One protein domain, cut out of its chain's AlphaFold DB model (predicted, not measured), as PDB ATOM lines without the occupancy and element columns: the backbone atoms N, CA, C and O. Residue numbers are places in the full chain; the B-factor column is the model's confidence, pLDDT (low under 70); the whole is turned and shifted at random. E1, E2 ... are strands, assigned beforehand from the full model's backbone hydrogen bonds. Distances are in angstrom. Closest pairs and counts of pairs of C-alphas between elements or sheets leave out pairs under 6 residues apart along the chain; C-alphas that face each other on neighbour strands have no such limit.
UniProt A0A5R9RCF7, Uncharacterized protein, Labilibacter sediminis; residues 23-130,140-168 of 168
ATOM      1  N   LEU A  23      44.667 -11.056 -27.320       78.69
ATOM      2  CA  LEU A  23      45.924 -11.500 -27.916       78.69
ATOM      3  C   LEU A  23      45.994 -11.283 -29.433       78.69
ATOM      4  O   LEU A  23      47.092 -11.353 -29.968       78.69
ATOM      5  N   SER A  24      44.873 -11.022 -30.119       74.00
ATOM      6  CA  SER A  24      44.918 -10.718 -31.554       74.00
ATOM      7  C   SER A  24      45.624  -9.388 -31.854       74.00
ATOM      8  O   SER A  24      46.299  -9.260 -32.869       74.00
ATOM      9  N   ASP A  25      45.495  -8.401 -30.961       78.81
ATOM     10  CA  ASP A  25      45.928  -7.014 -31.196       78.81
ATOM     11  C   ASP A  25      47.311  -6.684 -30.604       78.81
ATOM     12  O   ASP A  25      47.708  -5.517 -30.549       78.81
ATOM     13  N   VAL A  26      48.046  -7.681 -30.106       81.12
ATOM     14  CA  VAL A  26      49.313  -7.474 -29.391       81.12
ATOM     15  C   VAL A  26      50.399  -8.416 -29.886       81.12
ATOM     16  O   VAL A  26      50.124  -9.538 -30.305       81.12
ATOM     17  N   ASP A  27      51.653  -7.980 -29.767       81.81
ATOM     18  CA  ASP A  27      52.790  -8.873 -29.962       81.81
ATOM     19  C   ASP A  27      52.846  -9.911 -28.841       81.81
ATOM     20  O   ASP A  27      52.870  -9.593 -27.648       81.81
ATOM     21  N   ILE A  28      52.879 -11.177 -29.242       89.62
ATOM     22  CA  ILE A  28      52.913 -12.306 -28.323       89.62
ATOM     23  C   ILE A  28      54.377 -12.619 -28.025       89.62
ATOM     24  O   ILE A  28      55.138 -12.969 -28.923       89.62
ATOM     25  N   SER A  29      54.770 -12.485 -26.760       88.88
ATOM     26  CA  SER A  29      56.127 -12.802 -26.290       88.88
ATOM     27  C   SER A  29      56.243 -14.182 -25.643       88.88
ATOM     28  O   SER A  29      57.339 -14.713 -25.527       88.88
ATOM     29  N   ASP A  30      55.128 -14.742 -25.162       93.31
ATOM     30  CA  ASP A  30      55.077 -16.064 -24.530       93.31
ATOM     31  C   ASP A  30      54.112 -16.983 -25.304       93.31
ATOM     32  O   ASP A  30      52.885 -16.864 -25.141       93.31
ATOM     33  N   PRO A  31      54.628 -17.909 -26.141       94.94
ATOM     34  CA  PRO A  31      53.797 -18.847 -26.894       94.94
ATOM     35  C   PRO A  31      53.040 -19.837 -25.994       94.94
ATOM     36  O   PRO A  31      52.015 -20.374 -26.418       94.94
ATOM     37  N   GLY A  32      53.448 -20.021 -24.733       96.38
ATOM     38  CA  GLY A  32      52.759 -20.874 -23.762       96.38
ATOM     39  C   GLY A  32      51.350 -20.385 -23.406       96.38
ATOM     40  O   GLY A  32      50.544 -21.132 -22.847       96.38
ATOM     41  N   THR A  33      51.008 -19.145 -23.763       94.62
ATOM     42  CA  THR A  33      49.656 -18.584 -23.618       94.62
ATOM     43  C   THR A  33      48.680 -19.032 -24.713       94.62
ATOM     44  O   THR A  33      47.462 -18.863 -24.554       94.62
ATOM     45  N   LEU A  34      49.195 -19.628 -25.794       96.94
ATOM     46  CA  LEU A  34      48.438 -20.061 -26.962       96.94
ATOM     47  C   LEU A  34      48.139 -21.558 -26.920       96.94
ATOM     48  O   LEU A  34      49.012 -22.392 -26.711       96.94
ATOM     49  N   LYS A  35      46.885 -21.905 -27.195       97.62
ATOM     50  CA  LYS A  35      46.423 -23.259 -27.491       97.62
ATOM     51  C   LYS A  35      46.407 -23.443 -29.001       97.62
ATOM     52  O   LYS A  35      45.692 -22.716 -29.695       97.62
ATOM     53  N   VAL A  36      47.141 -24.437 -29.489       98.12
ATOM     54  CA  VAL A  36      47.169 -24.799 -30.908       98.12
ATOM     55  C   VAL A  36      46.418 -26.105 -31.113       98.12
ATOM     56  O   VAL A  36      46.687 -27.111 -30.454       98.12
ATOM     57  N   LYS A  37      45.466 -26.085 -32.045       97.75
ATOM     58  CA  LYS A  37      44.740 -27.269 -32.494       97.75
ATOM     59  C   LYS A  37      44.775 -27.362 -34.006       97.75
ATOM     60  O   LYS A  37      44.330 -26.434 -34.673       97.75
ATOM     61  N   VAL A  38      45.195 -28.500 -34.536       97.88
ATOM     62  CA  VAL A  38      45.098 -28.801 -35.964       97.88
ATOM     63  C   VAL A  38      43.943 -29.760 -36.194       97.88
ATOM     64  O   VAL A  38      43.872 -30.822 -35.575       97.88
ATOM     65  N   LYS A  39      43.017 -29.397 -37.079       96.75
ATOM     66  CA  LYS A  39      42.027 -30.332 -37.609       96.75
ATOM     67  C   LYS A  39      42.365 -30.681 -39.046       96.75
ATOM     68  O   LYS A  39      42.561 -29.794 -39.867       96.75
ATOM     69  N   ILE A  40      42.374 -31.972 -39.330       95.81
ATOM     70  CA  ILE A  40      42.550 -32.538 -40.659       95.81
ATOM     71  C   ILE A  40      41.209 -33.124 -41.053       95.81
ATOM     72  O   ILE A  40      40.728 -34.063 -40.409       95.81
ATOM     73  N   GLN A  41      40.565 -32.521 -42.045       94.00
ATOM     74  CA  GLN A  41      39.193 -32.858 -42.388       94.00
ATOM     75  C   GLN A  41      39.034 -33.135 -43.874       94.00
ATOM     76  O   GLN A  41      39.614 -32.449 -44.711       94.00
ATOM     77  N   GLN A  42      38.214 -34.135 -44.176       92.44
ATOM     78  CA  GLN A  42      37.718 -34.409 -45.515       92.44
ATOM     79  C   GLN A  42      36.195 -34.591 -45.444       92.44
ATOM     80  O   GLN A  42      35.699 -35.194 -44.485       92.44
ATOM     81  N   ASN A  43      35.439 -34.003 -46.375       89.19
ATOM     82  CA  ASN A  43      33.988 -34.220 -46.481       89.19
ATOM     83  C   ASN A  43      33.663 -35.369 -47.453       89.19
ATOM     84  O   ASN A  43      34.553 -35.994 -48.025       89.19
ATOM     85  N   GLU A  44      32.370 -35.645 -47.608       84.75
ATOM     86  CA  GLU A  44      31.841 -36.687 -48.497       84.75
ATOM     87  C   GLU A  44      32.100 -36.370 -49.980       84.75
ATOM     88  O   GLU A  44      32.307 -37.282 -50.776       84.75
ATOM     89  N   ASP A  45      32.204 -35.081 -50.325       84.12
ATOM     90  CA  ASP A  45      32.603 -34.586 -51.653       84.12
ATOM     91  C   ASP A  45      34.128 -34.663 -51.894       84.12
ATOM     92  O   ASP A  45      34.632 -34.248 -52.937       84.12
ATOM     93  N   LEU A  46      34.872 -35.235 -50.940       85.50
ATOM     94  CA  LEU A  46      36.329 -35.377 -50.925       85.50
ATOM     95  C   LEU A  46      37.114 -34.057 -50.875       85.50
ATOM     96  O   LEU A  46      38.338 -34.085 -51.050       85.50
ATOM     97  N   ASP A  47      36.463 -32.935 -50.568       89.88
ATOM     98  CA  ASP A  47      37.127 -31.674 -50.245       89.88
ATOM     99  C   ASP A  47      37.947 -31.834 -48.973       89.88
ATOM    100  O   ASP A  47      37.486 -32.393 -47.975       89.88
ATOM    101  N   LYS A  48      39.172 -31.315 -49.010       92.69
ATOM    102  CA  LYS A  48      40.171 -31.463 -47.953       92.69
ATOM    103  C   LYS A  48      40.467 -30.109 -47.334       92.69
ATOM    104  O   LYS A  48      40.692 -29.136 -48.048       92.69
ATOM    105  N   GLU A  49      40.577 -30.072 -46.015       95.31
ATOM    106  CA  GLU A  49      41.069 -28.907 -45.288       95.31
ATOM    107  C   GLU A  49      42.025 -29.321 -44.168       95.31
ATOM    108  O   GLU A  49      41.760 -30.243 -43.390       95.31
ATOM    109  N   ILE A  50      43.118 -28.569 -44.051       96.81
ATOM    110  CA  ILE A  50      43.926 -28.470 -42.840       96.81
ATOM    111  C   ILE A  50      43.545 -27.151 -42.170       96.81
ATOM    112  O   ILE A  50      43.667 -26.078 -42.759       96.81
ATOM    113  N   GLN A  51      43.057 -27.237 -40.939       97.00
ATOM    114  CA  GLN A  51      42.555 -26.100 -40.176       97.00
ATOM    115  C   GLN A  51      43.414 -25.940 -38.927       97.00
ATOM    116  O   GLN A  51      43.338 -26.757 -38.005       97.00
ATOM    117  N   VAL A  52      44.222 -24.887 -38.868       98.06
ATOM    118  CA  VAL A  52      45.034 -24.570 -37.691       98.06
ATOM    119  C   VAL A  52      44.293 -23.526 -36.861       98.06
ATOM    120  O   VAL A  52      44.118 -22.378 -37.261       98.06
ATOM    121  N   PHE A  53      43.810 -23.925 -35.691       97.00
ATOM    122  CA  PHE A  53      43.137 -23.052 -34.739       97.00
ATOM    123  C   PHE A  53      44.114 -22.603 -33.664       97.00
ATOM    124  O   PHE A  53      44.660 -23.432 -32.934       97.00
ATOM    125  N   ILE A  54      44.257 -21.289 -33.525       96.75
ATOM    126  CA  ILE A  54      45.037 -20.659 -32.464       96.75
ATOM    127  C   ILE A  54      44.064 -19.962 -31.526       96.75
ATOM    128  O   ILE A  54      43.168 -19.228 -31.957       96.75
ATOM    129  N   ARG A  55      44.173 -20.276 -30.237       95.62
ATOM    130  CA  ARG A  55      43.269 -19.771 -29.205       95.62
ATOM    131  C   ARG A  55      44.030 -19.343 -27.970       95.62
ATOM    132  O   ARG A  55      45.084 -19.886 -27.674       95.62
ATOM    133  N   ASP A  56      43.460 -18.426 -27.206       94.00
ATOM    134  CA  ASP A  56      43.990 -18.101 -25.887       94.00
ATOM    135  C   ASP A  56      43.634 -19.185 -24.851       94.00
ATOM    136  O   ASP A  56      42.870 -20.129 -25.101       94.00
ATOM    137  N   LYS A  57      44.143 -19.031 -23.626       89.25
ATOM    138  CA  LYS A  57      43.824 -19.924 -22.500       89.25
ATOM    139  C   LYS A  57      42.322 -20.052 -22.202       89.25
ATOM    140  O   LYS A  57      41.892 -21.112 -21.741       89.25
ATOM    141  N   ASN A  58      41.526 -19.027 -22.512       89.25
ATOM    142  CA  ASN A  58      40.072 -18.992 -22.335       89.25
ATOM    143  C   ASN A  58      39.316 -19.537 -23.559       89.25
ATOM    144  O   ASN A  58      38.093 -19.419 -23.631       89.25
ATOM    145  N   ASN A  59      40.031 -20.150 -24.506       89.69
ATOM    146  CA  ASN A  59      39.492 -20.746 -25.718       89.69
ATOM    147  C   ASN A  59      38.874 -19.722 -26.692       89.69
ATOM    148  O   ASN A  59      38.058 -20.107 -27.534       89.69
ATOM    149  N   LYS A  60      39.255 -18.439 -26.619       91.31
ATOM    150  CA  LYS A  60      38.869 -17.429 -27.618       91.31
ATOM    151  C   LYS A  60      39.794 -17.502 -28.836       91.31
ATOM    152  O   LYS A  60      40.980 -17.760 -28.645       91.31
ATOM    153  N   PRO A  61      39.282 -17.309 -30.065       92.50
ATOM    154  CA  PRO A  61      40.118 -17.275 -31.263       92.50
ATOM    155  C   PRO A  61      41.135 -16.128 -31.200       92.50
ATOM    156  O   PRO A  61      40.801 -15.045 -30.720       92.50
ATOM    157  N   VAL A  62      42.344 -16.391 -31.693       94.00
ATOM    158  CA  VAL A  62      43.440 -15.420 -31.819       94.00
ATOM    159  C   VAL A  62      43.830 -15.330 -33.295       94.00
ATOM    160  O   VAL A  62      44.258 -16.331 -33.880       94.00
ATOM    161  N   ASP A  63      43.670 -14.149 -33.883       94.06
ATOM    162  CA  ASP A  63      44.234 -13.801 -35.188       94.06
ATOM    163  C   ASP A  63      45.633 -13.210 -34.962       94.06
ATOM    164  O   ASP A  63      45.812 -12.297 -34.170       94.06
ATOM    165  N   LEU A  64      46.656 -13.759 -35.603       92.44
ATOM    166  CA  LEU A  64      48.057 -13.408 -35.382       92.44
ATOM    167  C   LEU A  64      48.409 -12.264 -36.324       92.44
ATOM    168  O   LEU A  64      49.068 -12.470 -37.343       92.44
ATOM    169  N   LEU A  65      47.966 -11.052 -35.993       88.62
ATOM    170  CA  LEU A  65      48.113  -9.890 -36.874       88.62
ATOM    171  C   LEU A  65      49.580  -9.553 -37.193       88.62
ATOM    172  O   LEU A  65      49.879  -9.121 -38.308       88.62
ATOM    173  N   THR A  66      50.500  -9.785 -36.251       87.62
ATOM    174  CA  THR A  66      51.955  -9.606 -36.441       87.62
ATOM    175  C   THR A  66      52.699 -10.910 -36.740       87.62
ATOM    176  O   THR A  66      53.912 -10.900 -36.957       87.62
ATOM    177  N   GLY A  67      51.972 -12.026 -36.786       93.00
ATOM    178  CA  GLY A  67      52.480 -13.358 -37.072       93.00
ATOM    179  C   GLY A  67      51.938 -13.924 -38.385       93.00
ATOM    180  O   GLY A  67      51.486 -13.211 -39.287       93.00
ATOM    181  N   GLN A  68      52.025 -15.245 -38.520       96.12
ATOM    182  CA  GLN A  68      51.456 -15.990 -39.642       96.12
ATOM    183  C   GLN A  68      51.467 -17.495 -39.378       96.12
ATOM    184  O   GLN A  68      52.280 -18.008 -38.612       96.12
ATOM    185  N   VAL A  69      50.608 -18.217 -40.093       98.12
ATOM    186  CA  VAL A  69      50.666 -19.677 -40.177       98.12
ATOM    187  C   VAL A  69      50.980 -20.074 -41.614       98.12
ATOM    188  O   VAL A  69      50.324 -19.617 -42.556       98.12
ATOM    189  N   ILE A  70      51.990 -20.919 -41.781       98.50
ATOM    190  CA  ILE A  70      52.426 -21.467 -43.064       98.50
ATOM    191  C   ILE A  70      52.166 -22.971 -43.048       98.50
ATOM    192  O   ILE A  70      52.504 -23.641 -42.077       98.50
ATOM    193  N   VAL A  71      51.572 -23.492 -44.119       98.44
ATOM    194  CA  VAL A  71      51.399 -24.934 -44.347       98.44
ATOM    195  C   VAL A  71      51.993 -25.261 -45.711       98.44
ATOM    196  O   VAL A  71      51.613 -24.623 -46.694       98.44
ATOM    197  N   ASN A  72      52.948 -26.193 -45.784       97.62
ATOM    198  CA  ASN A  72      53.649 -26.567 -47.025       97.62
ATOM    199  C   ASN A  72      54.107 -25.343 -47.848       97.62
ATOM    200  O   ASN A  72      53.771 -25.194 -49.025       97.62
ATOM    201  N   ASN A  73      54.838 -24.422 -47.211       96.81
ATOM    202  CA  ASN A  73      55.321 -23.163 -47.804       96.81
ATOM    203  C   ASN A  73      54.235 -22.185 -48.290       96.81
ATOM    204  O   ASN A  73      54.542 -21.192 -48.951       96.81
ATOM    205  N   THR A  74      52.967 -22.414 -47.947       97.94
ATOM    206  CA  THR A  74      51.856 -21.520 -48.287       97.94
ATOM    207  C   THR A  74      51.400 -20.755 -47.055       97.94
ATOM    208  O   THR A  74      50.965 -21.348 -46.067       97.94
ATOM    209  N   ARG A  75      51.456 -19.419 -47.116       96.75
ATOM    210  CA  ARG A  75      50.877 -18.563 -46.074       96.75
ATOM    211  C   ARG A  75      49.357 -18.697 -46.092       96.75
ATOM    212  O   ARG A  75      48.708 -18.386 -47.090       96.75
ATOM    213  N   THR A  76      48.804 -19.129 -44.971       96.62
ATOM    214  CA  THR A  76      47.361 -19.290 -44.773       96.62
ATOM    215  C   THR A  76      46.723 -17.993 -44.277       96.62
ATOM    216  O   THR A  76      47.406 -17.081 -43.801       96.62
ATOM    217  N   ARG A  77      45.399 -17.895 -44.405       92.62
ATOM    218  CA  ARG A  77      44.612 -16.733 -43.970       92.62
ATOM    219  C   ARG A  77      43.668 -17.112 -42.837       92.62
ATOM    220  O   ARG A  77      43.201 -18.249 -42.781       92.62
ATOM    221  N   PHE A  78      43.373 -16.143 -41.969       93.31
ATOM    222  CA  PHE A  78      42.456 -16.320 -40.848       93.31
ATOM    223  C   PHE A  78      40.985 -16.213 -41.289       93.31
ATOM    224  O   PHE A  78      40.335 -15.160 -41.237       93.31
ATOM    225  N   GLU A  79      40.444 -17.338 -41.743       92.88
ATOM    226  CA  GLU A  79      39.153 -17.450 -42.419       92.88
ATOM    227  C   GLU A  79      38.237 -18.460 -41.717       92.88
ATOM    228  O   GLU A  79      38.616 -19.118 -40.748       92.88
ATOM    229  N   ARG A  80      36.979 -18.552 -42.154       89.62
ATOM    230  CA  ARG A  80      36.058 -19.583 -41.655       89.62
ATOM    231  C   ARG A  80      36.371 -20.901 -42.352       89.62
ATOM    232  O   ARG A  80      36.380 -20.932 -43.577       89.62
ATOM    233  N   ALA A  81      36.560 -21.966 -41.580       87.75
ATOM    234  CA  ALA A  81      36.684 -23.300 -42.159       87.75
ATOM    235  C   ALA A  81      35.369 -23.720 -42.827       87.75
ATOM    236  O   ALA A  81      34.282 -23.464 -42.286       87.75
ATOM    237  N   GLN A  82      35.483 -24.351 -43.993       86.56
ATOM    238  CA  GLN A  82      34.350 -24.715 -44.840       86.56
ATOM    239  C   GLN A  82      33.939 -26.167 -44.601       86.56
ATOM    240  O   GLN A  82      32.752 -26.485 -44.551       86.56
ATOM    241  N   VAL A  83      34.914 -27.037 -44.356       82.69
ATOM    242  CA  VAL A  83      34.696 -28.456 -44.103       82.69
ATOM    243  C   VAL A  83      34.454 -28.653 -42.607       82.69
ATOM    244  O   VAL A  83      35.217 -28.156 -41.793       82.69
ATOM    245  N   ASN A  84      33.373 -29.342 -42.221       71.50
ATOM    246  CA  ASN A  84      33.143 -29.957 -40.896       71.50
ATOM    247  C   ASN A  84      33.469 -29.132 -39.610       71.50
ATOM    248  O   ASN A  84      33.619 -29.713 -38.527       71.50
ATOM    249  N   ALA A  85      33.540 -27.795 -39.674       69.25
ATOM    250  CA  ALA A  85      33.966 -26.942 -38.552       69.25
ATOM    251  C   ALA A  85      32.910 -25.941 -38.058       69.25
ATOM    252  O   ALA A  85      33.231 -25.073 -37.239       69.25
ATOM    253  N   LEU A  86      31.664 -26.045 -38.537       74.31
ATOM    254  CA  LEU A  86      30.541 -25.179 -38.142       74.31
ATOM    255  C   LEU A  86      30.869 -23.672 -38.253       74.31
ATOM    256  O   LEU A  86      30.464 -22.870 -37.413       74.31
ATOM    257  N   GLY A  87      31.657 -23.279 -39.261       69.31
ATOM    258  CA  GLY A  87      32.029 -21.881 -39.508       69.31
ATOM    259  C   GLY A  87      32.987 -21.269 -38.478       69.31
ATOM    260  O   GLY A  87      33.068 -20.038 -38.385       69.31
ATOM    261  N   THR A  88      33.697 -22.092 -37.701       84.44
ATOM    262  CA  THR A  88      34.757 -21.641 -36.785       84.44
ATOM    263  C   THR A  88      35.892 -20.976 -37.572       84.44
ATOM    264  O   THR A  88      36.296 -21.491 -38.613       84.44
ATOM    265  N   ARG A  89      36.422 -19.847 -37.078       90.38
ATOM    266  CA  ARG A  89      37.567 -19.164 -37.703       90.38
ATOM    267  C   ARG A  89      38.899 -19.776 -37.283       90.38
ATOM    268  O   ARG A  89      39.076 -20.091 -36.105       90.38
ATOM    269  N   GLY A  90      39.805 -19.923 -38.237       94.31
ATOM    270  CA  GLY A  90      41.153 -20.456 -38.078       94.31
ATOM    271  C   GLY A  90      41.989 -20.181 -39.325       94.31
ATOM    272  O   GLY A  90      41.545 -19.505 -40.247       94.31
ATOM    273  N   TYR A  91      43.195 -20.720 -39.356       97.00
ATOM    274  CA  TYR A  91      44.083 -20.661 -40.508       97.00
ATOM    275  C   TYR A  91      43.823 -21.854 -41.409       97.00
ATOM    276  O   TYR A  91      44.043 -22.997 -41.002       97.00
ATOM    277  N   ILE A  92      43.297 -21.586 -42.600       96.62
ATOM    278  CA  ILE A  92      42.788 -22.631 -43.486       96.62
ATOM    279  C   ILE A  92      43.775 -22.867 -44.624       96.62
ATOM    280  O   ILE A  92      44.217 -21.928 -45.290       96.62
ATOM    281  N   TYR A  93      44.105 -24.133 -44.846       97.25
ATOM    282  CA  TYR A  93      44.860 -24.610 -45.993       97.25
ATOM    283  C   TYR A  93      44.056 -25.698 -46.704       97.25
ATOM    284  O   TYR A  93      43.533 -26.602 -46.054       97.25
ATOM    285  N   VAL A  94      43.968 -25.609 -48.031       95.81
ATOM    286  CA  VAL A  94      43.291 -26.591 -48.886       95.81
ATOM    287  C   VAL A  94      44.368 -27.405 -49.610       95.81
ATOM    288  O   VAL A  94      45.003 -26.876 -50.528       95.81
ATOM    289  N   PRO A  95      44.614 -28.663 -49.201       94.81
ATOM    290  CA  PRO A  95      45.635 -29.506 -49.811       94.81
ATOM    291  C   PRO A  95      45.361 -29.820 -51.276       94.81
ATOM    292  O   PRO A  95      44.217 -30.018 -51.696       94.81
ATOM    293  N   LYS A  96      46.433 -29.988 -52.052       90.75
ATOM    294  CA  LYS A  96      46.323 -30.574 -53.396       90.75
ATOM    295  C   LYS A  96      45.941 -32.052 -53.304       90.75
ATOM    296  O   LYS A  96      46.171 -32.721 -52.299       90.75
ATOM    297  N   SER A  97      45.401 -32.602 -54.390       83.00
ATOM    298  CA  SER A  97      44.908 -33.988 -54.430       83.00
ATOM    299  C   SER A  97      45.951 -35.034 -54.009       83.00
ATOM    300  O   SER A  97      45.583 -36.018 -53.362       83.00
ATOM    301  N   SER A  98      47.229 -34.809 -54.329       87.19
ATOM    302  CA  SER A  98      48.356 -35.696 -54.023       87.19
ATOM    303  C   SER A  98      49.041 -35.436 -52.680       87.19
ATOM    304  O   SER A  98      49.900 -36.226 -52.304       87.19
ATOM    305  N   GLU A  99      48.722 -34.348 -51.978       92.56
ATOM    306  CA  GLU A  99      49.377 -34.006 -50.712       92.56
ATOM    307  C   GLU A  99      48.862 -34.900 -49.576       92.56
ATOM    308  O   GLU A  99      47.653 -35.077 -49.408       92.56
ATOM    309  N   GLN A 100      49.800 -35.487 -48.831       91.94
ATOM    310  CA  GLN A 100      49.545 -36.425 -47.728       91.94
ATOM    311  C   GLN A 100      50.357 -36.094 -46.471       91.94
ATOM    312  O   GLN A 100      50.085 -36.632 -45.404       91.94
ATOM    313  N   GLU A 101      51.330 -35.199 -46.605       95.31
ATOM    314  CA  GLU A 101      52.241 -34.779 -45.552       95.31
ATOM    315  C   GLU A 101      52.227 -33.253 -45.495       95.31
ATOM    316  O   GLU A 101      52.120 -32.580 -46.531       95.31
ATOM    317  N   PHE A 102      52.289 -32.716 -44.281       97.75
ATOM    318  CA  PHE A 102      52.141 -31.291 -44.026       97.75
ATOM    319  C   PHE A 102      53.190 -30.810 -43.036       97.75
ATOM    320  O   PHE A 102      53.127 -31.169 -41.865       97.75
ATOM    321  N   GLU A 103      54.099 -29.948 -43.479       98.31
ATOM    322  CA  GLU A 103      54.899 -29.125 -42.572       98.31
ATOM    323  C   GLU A 103      54.072 -27.889 -42.201       98.31
ATOM    324  O   GLU A 103      53.601 -27.154 -43.079       98.31
ATOM    325  N   ILE A 104      53.876 -27.663 -40.902       98.62
ATOM    326  CA  ILE A 104      53.148 -26.512 -40.367       98.62
ATOM    327  C   ILE A 104      54.109 -25.661 -39.550       98.62
ATOM    328  O   ILE A 104      54.631 -26.109 -38.532       98.62
ATOM    329  N   THR A 105      54.270 -24.401 -39.947       98.69
ATOM    330  CA  THR A 105      55.041 -23.403 -39.200       98.69
ATOM    331  C   THR A 105      54.115 -22.327 -38.659       98.69
ATOM    332  O   THR A 105      53.375 -21.686 -39.409       98.69
ATOM    333  N   ILE A 106      54.178 -22.089 -37.353       98.50
ATOM    334  CA  ILE A 106      53.427 -21.027 -36.682       98.50
ATOM    335  C   ILE A 106      54.414 -19.963 -36.224       98.50
ATOM    336  O   ILE A 106      55.259 -20.236 -35.376       98.50
ATOM    337  N   PHE A 107      54.267 -18.759 -36.761       97.56
ATOM    338  CA  PHE A 107      54.939 -17.546 -36.313       97.56
ATOM    339  C   PHE A 107      53.982 -16.790 -35.397       97.56
ATOM    340  O   PHE A 107      53.002 -16.235 -35.891       97.56
ATOM    341  N   TRP A 108      54.219 -16.775 -34.085       95.06
ATOM    342  CA  TRP A 108      53.365 -16.025 -33.147       95.06
ATOM    343  C   TRP A 108      53.707 -14.531 -33.090       95.06
ATOM    344  O   TRP A 108      52.915 -13.744 -32.582       95.06
ATOM    345  N   ASN A 109      54.858 -14.142 -33.642       92.75
ATOM    346  CA  ASN A 109      55.246 -12.767 -33.935       92.75
ATOM    347  C   ASN A 109      56.160 -12.746 -35.179       92.75
ATOM    348  O   ASN A 109      56.347 -13.767 -35.841       92.75
ATOM    349  N   SER A 110      56.735 -11.590 -35.508       89.88
ATOM    350  CA  SER A 110      57.549 -11.410 -36.721       89.88
ATOM    351  C   SER A 110      58.864 -12.204 -36.759       89.88
ATOM    352  O   SER A 110      59.415 -12.389 -37.843       89.88
ATOM    353  N   ASN A 111      59.369 -12.666 -35.614       91.62
ATOM    354  CA  ASN A 111      60.725 -13.211 -35.493       91.62
ATOM    355  C   ASN A 111      60.765 -14.645 -34.968       91.62
ATOM    356  O   ASN A 111      61.743 -15.353 -35.202       91.62
ATOM    357  N   GLU A 112      59.739 -15.065 -34.237       96.50
ATOM    358  CA  GLU A 112      59.736 -16.339 -33.538       96.50
ATOM    359  C   GLU A 112      58.709 -17.297 -34.126       96.50
ATOM    360  O   GLU A 112      57.580 -16.916 -34.454       96.50
ATOM    361  N   SER A 113      59.111 -18.560 -34.243       97.69
ATOM    362  CA  SER A 113      58.289 -19.591 -34.856       97.69
ATOM    363  C   SER A 113      58.565 -20.981 -34.311       97.69
ATOM    364  O   SER A 113      59.643 -21.261 -33.786       97.69
ATOM    365  N   PHE A 114      57.617 -21.881 -34.546       98.44
ATOM    366  CA  PHE A 114      57.779 -23.313 -34.335       98.44
ATOM    367  C   PHE A 114      57.206 -24.086 -35.521       98.44
ATOM    368  O   PHE A 114      56.077 -23.813 -35.941       98.44
ATOM    369  N   SER A 115      57.989 -25.036 -36.037       98.38
ATOM    370  CA  SER A 115      57.577 -25.968 -37.089       98.38
ATOM    371  C   SER A 115      57.326 -27.353 -36.512       98.38
ATOM    372  O   SER A 115      58.030 -27.796 -35.605       98.38
ATOM    373  N   PHE A 116      56.347 -28.045 -37.075       98.12
ATOM    374  CA  PHE A 116      56.099 -29.457 -36.830       98.12
ATOM    375  C   PHE A 116      55.468 -30.091 -38.064       98.12
ATOM    376  O   PHE A 116      54.746 -29.434 -38.816       98.12
ATOM    377  N   ASP A 117      55.705 -31.385 -38.228       97.50
ATOM    378  CA  ASP A 117      55.147 -32.143 -39.336       97.50
ATOM    379  C   ASP A 117      53.845 -32.831 -38.932       97.50
ATOM    380  O   ASP A 117      53.617 -33.166 -37.766       97.50
ATOM    381  N   ILE A 118      53.007 -33.114 -39.923       96.31
ATOM    382  CA  ILE A 118      51.894 -34.053 -39.856       96.31
ATOM    383  C   ILE A 118      52.022 -35.034 -41.027       96.31
ATOM    384  O   ILE A 118      51.888 -34.646 -42.186       96.31
ATOM    385  N   ASN A 119      52.296 -36.297 -40.715       95.25
ATOM    386  CA  ASN A 119      52.559 -37.386 -41.650       95.25
ATOM    387  C   ASN A 119      52.256 -38.745 -40.987       95.25
ATOM    388  O   ASN A 119      51.731 -38.812 -39.869       95.25
ATOM    389  N   GLU A 120      52.576 -39.843 -41.673       93.31
ATOM    390  CA  GLU A 120      52.290 -41.191 -41.178       93.31
ATOM    391  C   GLU A 120      53.024 -41.498 -39.864       93.31
ATOM    392  O   GLU A 120      52.402 -42.000 -38.921       93.31
ATOM    393  N   ASP A 121      54.295 -41.095 -39.755       92.69
ATOM    394  CA  ASP A 121      55.147 -41.329 -38.580       92.69
ATOM    395  C   ASP A 121      54.603 -40.667 -37.310       92.69
ATOM    396  O   ASP A 121      54.831 -41.145 -36.196       92.69
ATOM    397  N   ASN A 122      53.846 -39.580 -37.459       91.31
ATOM    398  CA  ASN A 122      53.245 -38.854 -36.346       91.31
ATOM    399  C   ASN A 122      51.721 -39.014 -36.247       91.31
ATOM    400  O   ASN A 122      51.073 -38.327 -35.457       91.31
ATOM    401  N   GLY A 123      51.152 -39.983 -36.968       86.94
ATOM    402  CA  GLY A 123      49.807 -40.488 -36.721       86.94
ATOM    403  C   GLY A 123      48.734 -40.077 -37.725       86.94
ATOM    404  O   GLY A 123      47.569 -40.423 -37.479       86.94
ATOM    405  N   PHE A 124      49.095 -39.422 -38.829       93.06
ATOM    406  CA  PHE A 124      48.210 -39.127 -39.954       93.06
ATOM    407  C   PHE A 124      48.598 -39.934 -41.199       93.06
ATOM    408  O   PHE A 124      49.518 -39.587 -41.925       93.06
ATOM    409  N   SER A 125      47.845 -40.993 -41.492       90.00
ATOM    410  CA  SER A 125      48.108 -41.892 -42.631       90.00
ATOM    411  C   SER A 125      47.716 -41.327 -44.005       90.00
ATOM    412  O   SER A 125      47.708 -42.062 -44.991       90.00
ATOM    413  N   GLY A 126      47.351 -40.046 -44.083       89.94
ATOM    414  CA  GLY A 126      46.887 -39.419 -45.313       89.94
ATOM    415  C   GLY A 126      45.364 -39.316 -45.451       89.94
ATOM    416  O   GLY A 126      44.578 -39.908 -44.710       89.94
ATOM    417  N   PHE A 127      44.950 -38.518 -46.428       90.25
ATOM    418  CA  PHE A 127      43.580 -38.401 -46.906       90.25
ATOM    419  C   PHE A 127      43.194 -39.584 -47.786       90.25
ATOM    420  O   PHE A 127      44.019 -40.112 -48.545       90.25
ATOM    421  N   PHE A 128      41.897 -39.887 -47.825       82.50
ATOM    422  CA  PHE A 128      41.370 -40.743 -48.874       82.50
ATOM    423  C   PHE A 128      41.590 -40.086 -50.238       82.50
ATOM    424  O   PHE A 128      41.443 -38.871 -50.431       82.50
ATOM    425  N   ARG A 129      42.041 -40.901 -51.192       68.69
ATOM    426  CA  ARG A 129      42.345 -40.461 -52.554       68.69
ATOM    427  C   ARG A 129      41.050 -40.378 -53.360       68.69
ATOM    428  O   ARG A 129      40.179 -41.221 -53.189       68.69
ATOM    429  N   ASN A 130      40.985 -39.433 -54.302       55.59
ATOM    430  CA  ASN A 130      39.875 -39.255 -55.254       55.59
ATOM    431  C   ASN A 130      39.818 -40.368 -56.316       55.59
ATOM    432  O   ASN A 130      39.671 -40.095 -57.507       55.59
ATOM    433  N   ASN A 140      24.790 -43.538 -45.978       61.81
ATOM    434  CA  ASN A 140      25.470 -43.468 -44.684       61.81
ATOM    435  C   ASN A 140      26.989 -43.444 -44.886       61.81
ATOM    436  O   ASN A 140      27.631 -44.493 -44.890       61.81
ATOM    437  N   THR A 141      27.566 -42.254 -45.048       70.06
ATOM    438  CA  THR A 141      29.025 -42.089 -45.046       70.06
ATOM    439  C   THR A 141      29.544 -42.233 -43.614       70.06
ATOM    440  O   THR A 141      29.204 -41.434 -42.735       70.06
ATOM    441  N   GLU A 142      30.351 -43.261 -43.349       80.06
ATOM    442  CA  GLU A 142      31.020 -43.424 -42.059       80.06
ATOM    443  C   GLU A 142      32.296 -42.565 -42.005       80.06
ATOM    444  O   GLU A 142      32.890 -42.225 -43.027       80.06
ATOM    445  N   PHE A 143      32.712 -42.155 -40.801       83.50
ATOM    446  CA  PHE A 143      33.854 -41.250 -40.619       83.50
ATOM    447  C   PHE A 143      34.905 -41.830 -39.685       83.50
ATOM    448  O   PHE A 143      34.640 -42.123 -38.517       83.50
ATOM    449  N   TYR A 144      36.141 -41.880 -40.166       87.12
ATOM    450  CA  TYR A 144      37.306 -42.249 -39.393       87.12
ATOM    451  C   TYR A 144      37.698 -41.023 -38.590       87.12
ATOM    452  O   TYR A 144      37.997 -39.963 -39.147       87.12
ATOM    453  N   SER A 145      37.662 -41.169 -37.270       91.62
ATOM    454  CA  SER A 145      37.977 -40.096 -36.339       91.62
ATOM    455  C   SER A 145      39.117 -40.513 -35.423       91.62
ATOM    456  O   SER A 145      39.046 -41.546 -34.759       91.62
ATOM    457  N   LYS A 146      40.162 -39.690 -35.354       93.75
ATOM    458  CA  LYS A 146      41.307 -39.892 -34.456       93.75
ATOM    459  C   LYS A 146      41.679 -38.576 -33.787       93.75
ATOM    460  O   LYS A 146      41.464 -37.499 -34.338       93.75
ATOM    461  N   SER A 147      42.217 -38.639 -32.576       96.31
ATOM    462  CA  SER A 147      42.792 -37.475 -31.901       96.31
ATOM    463  C   SER A 147      44.050 -37.878 -31.149       96.31
ATOM    464  O   SER A 147      44.098 -38.961 -30.568       96.31
ATOM    465  N   TYR A 148      45.068 -37.028 -31.189       96.75
ATOM    466  CA  TYR A 148      46.352 -37.245 -30.524       96.75
ATOM    467  C   TYR A 148      47.044 -35.909 -30.247       96.75
ATOM    468  O   TYR A 148      46.592 -34.866 -30.717       96.75
ATOM    469  N   ASN A 149      48.133 -35.949 -29.478       97.56
ATOM    470  CA  ASN A 149      48.918 -34.766 -29.142       97.56
ATOM    471  C   ASN A 149      50.331 -34.903 -29.704       97.56
ATOM    472  O   ASN A 149      50.965 -35.939 -29.497       97.56
ATOM    473  N   LEU A 150      50.834 -33.848 -30.339       96.81
ATOM    474  CA  LEU A 150      52.250 -33.726 -30.678       96.81
ATOM    475  C   LEU A 150      52.985 -33.049 -29.520       96.81
ATOM    476  O   LEU A 150      52.516 -32.032 -29.002       96.81
ATOM    477  N   LYS A 151      54.109 -33.641 -29.109       95.50
ATOM    478  CA  LYS A 151      54.983 -33.161 -28.033       95.50
ATOM    479  C   LYS A 151      56.454 -33.427 -28.382       95.50
ATOM    480  O   LYS A 151      56.718 -34.457 -29.006       95.50
ATOM    481  N   PRO A 152      57.401 -32.599 -27.912       96.06
ATOM    482  CA  PRO A 152      57.187 -31.336 -27.194       96.06
ATOM    483  C   PRO A 152      56.732 -30.202 -28.134       96.06
ATOM    484  O   PRO A 152      56.868 -30.307 -29.353       96.06
ATOM    485  N   SER A 153      56.189 -29.116 -27.582       97.00
ATOM    486  CA  SER A 153      55.890 -27.881 -28.321       97.00
ATOM    487  C   SER A 153      55.966 -26.653 -27.401       97.00
ATOM    488  O   SER A 153      55.674 -26.766 -26.218       97.00
ATOM    489  N   PRO A 154      56.260 -25.443 -27.903       97.38
ATOM    490  CA  PRO A 154      56.341 -24.246 -27.057       97.38
ATOM    491  C   PRO A 154      54.971 -23.724 -26.585       97.38
ATOM    492  O   PRO A 154      54.900 -22.712 -25.890       97.38
ATOM    493  N   PHE A 155      53.877 -24.369 -26.990       97.56
ATOM    494  CA  PHE A 155      52.516 -23.918 -26.734       97.56
ATOM    495  C   PHE A 155      51.982 -24.401 -25.382       97.56
ATOM    496  O   PHE A 155      52.630 -25.146 -24.644       97.56
ATOM    497  N   TYR A 156      50.770 -23.961 -25.046       96.75
ATOM    498  CA  TYR A 156      50.090 -24.290 -23.798       96.75
ATOM    499  C   TYR A 156      50.134 -25.795 -23.479       96.75
ATOM    500  O   TYR A 156      49.724 -26.622 -24.291       96.75
ATOM    501  N   GLU A 157      50.588 -26.138 -22.268       96.75
ATOM    502  CA  GLU A 157      50.781 -27.523 -21.793       96.75
ATOM    503  C   GLU A 157      51.768 -28.374 -22.618       96.75
ATOM    504  O   GLU A 157      51.670 -29.607 -22.617       96.75
ATOM    505  N   ASP A 158      52.731 -27.734 -23.290       97.50
ATOM    506  CA  ASP A 158      53.782 -28.397 -24.071       97.50
ATOM    507  C   ASP A 158      53.202 -29.341 -25.142       97.50
ATOM    508  O   ASP A 158      53.664 -30.467 -25.337       97.50
ATOM    509  N   LYS A 159      52.103 -28.928 -25.793       97.19
ATOM    510  CA  LYS A 159      51.396 -29.779 -26.761       97.19
ATOM    511  C   LYS A 159      50.692 -29.029 -27.890       97.19
ATOM    512  O   LYS A 159      50.222 -27.906 -27.728       97.19
ATOM    513  N   ILE A 160      50.503 -29.751 -28.991       98.25
ATOM    514  CA  ILE A 160      49.578 -29.406 -30.075       98.25
ATOM    515  C   ILE A 160      48.513 -30.498 -30.163       98.25
ATOM    516  O   ILE A 160      48.850 -31.675 -30.298       98.25
ATOM    517  N   ASP A 161      47.238 -30.113 -30.116       97.94
ATOM    518  CA  ASP A 161      46.121 -31.050 -30.257       97.94
ATOM    519  C   ASP A 161      45.849 -31.313 -31.749       97.94
ATOM    520  O   ASP A 161      45.506 -30.388 -32.487       97.94
ATOM    521  N   VAL A 162      45.913 -32.562 -32.207       98.00
ATOM    522  CA  VAL A 162      45.576 -32.940 -33.590       98.00
ATOM    523  C   VAL A 162      44.288 -33.757 -33.611       98.00
ATOM    524  O   VAL A 162      44.117 -34.695 -32.832       98.00
ATOM    525  N   GLN A 163      43.362 -33.405 -34.504       96.75
ATOM    526  CA  GLN A 163      42.108 -34.128 -34.733       96.75
ATOM    527  C   GLN A 163      41.952 -34.465 -36.214       96.75
ATOM    528  O   GLN A 163      42.019 -33.581 -37.061       96.75
ATOM    529  N   ILE A 164      41.676 -35.726 -36.518       95.12
ATOM    530  CA  ILE A 164      41.419 -36.216 -37.872       95.12
ATOM    531  C   ILE A 164      39.943 -36.581 -37.971       95.12
ATOM    532  O   ILE A 164      39.417 -37.235 -37.068       95.12
ATOM    533  N   LYS A 165      39.290 -36.170 -39.061       93.12
ATOM    534  CA  LYS A 165      37.958 -36.638 -39.458       93.12
ATOM    535  C   LYS A 165      37.890 -36.777 -40.981       93.12
ATOM    536  O   LYS A 165      37.797 -35.769 -41.676       93.12
ATOM    537  N   ILE A 166      37.916 -38.004 -41.484       90.00
ATOM    538  CA  ILE A 166      37.882 -38.320 -42.924       90.00
ATOM    539  C   ILE A 166      36.822 -39.403 -43.190       90.00
ATOM    540  O   ILE A 166      36.624 -40.240 -42.308       90.00
ATOM    541  N   PRO A 167      36.103 -39.387 -44.324       85.88
ATOM    542  CA  PRO A 167      35.140 -40.443 -44.655       85.88
ATOM    543  C   PRO A 167      35.876 -41.765 -44.920       85.88
ATOM    544  O   PRO A 167      36.994 -41.692 -45.418       85.88
ATOM    545  N   TYR A 168      35.308 -42.937 -44.607       73.75
ATOM    546  CA  TYR A 168      35.865 -44.254 -44.989       73.75
ATOM    547  C   TYR A 168      34.827 -45.195 -45.594       73.75
ATOM    548  O   TYR A 168      33.623 -45.006 -45.315       73.75
TER     549      TYR A 168
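What this domain is: This is residues 23 to 130 and 140 to 168 of the 168 residues of an uncharacterized protein of Labilibacter sediminis (UniProt A0A5R9RCF7). Two sheets lie face to face as a sandwich: a strongly twisted sheet of six strands, with a smaller sheet of three strands, E3, E6 and E7, over part of one of its faces. The printed part has 137 residues with nine named strands, E1 to E9 in order along the chain, and no named helix; the class is all strand, though under half of the residues, 59, are in named elements. The large sheet is mixed, in the order E4, E5, E2, E1, E9, E8; the small one, E3, E6, E7, is antiparallel. The whole is compact, with a radius of gyration of the C-alphas of 14.4 A, and elongated, spanning 45 by 29 by 27 A.

How they stand to each other: E1, residues 34 to 42, forms a hairpin with E2, residues 48 to 56, where N 37 and O 53 are 2.9 A apart. E3, residues 68 to 71, is in the other sheet. E4, residues 77 to 80, and E5, residues 89 to 93, form a hairpin at 118 degrees, with N 79 and O 90 at 2.9 A. E5 is also antiparallel to E2, with N 52 and O 91 at 2.9 A. E6, residues 102 to 107, is antiparallel to E3, with N 70 and O 105 at 2.9 A, and forms a hairpin with E7, residues 113 to 118, with N 104 and O 116 at 2.9 A. E8, residues 143 to 150, and E9, residues 160 to 167, form a hairpin, with N 148 and O 162 at 3.0 A. E9 is parallel to E1 at 13 degrees, with N 40 and O 163 at 2.8 A. Across the sandwich, the closest C-alphas of E3 and E5, those of Val 69 and Tyr 91, are 6.7 A apart. E2 and E6 are near each other, while E1 and E7 are apart.

Where its parts are: E1 begins at C-alpha 34, (48.438, -20.061, -26.962), and is 25.8 A long. E2 measures 26.1 A, E8 22.2 A and E9 23.3 A. E6 measures 16.0 A and E7 16.6 A; E3, E4 and E5 are shorter. E9 ends at C-alpha 167, (35.140, -40.443, -44.655).

The domain as a whole: The C-alphas farthest apart, those of Asn 111 and Asn 140, are 47.4 A apart. Residues 131 to 139 are not printed, and C-alphas 130 and 140 are 18.4 A apart across this cut, in the link from E7 to E8. The link E2 to E3, 11 residues, is long. Confidence is under 70 at residues 85, 87, 129 to 130 and 140; the mean pLDDT of the printed part is 91.4.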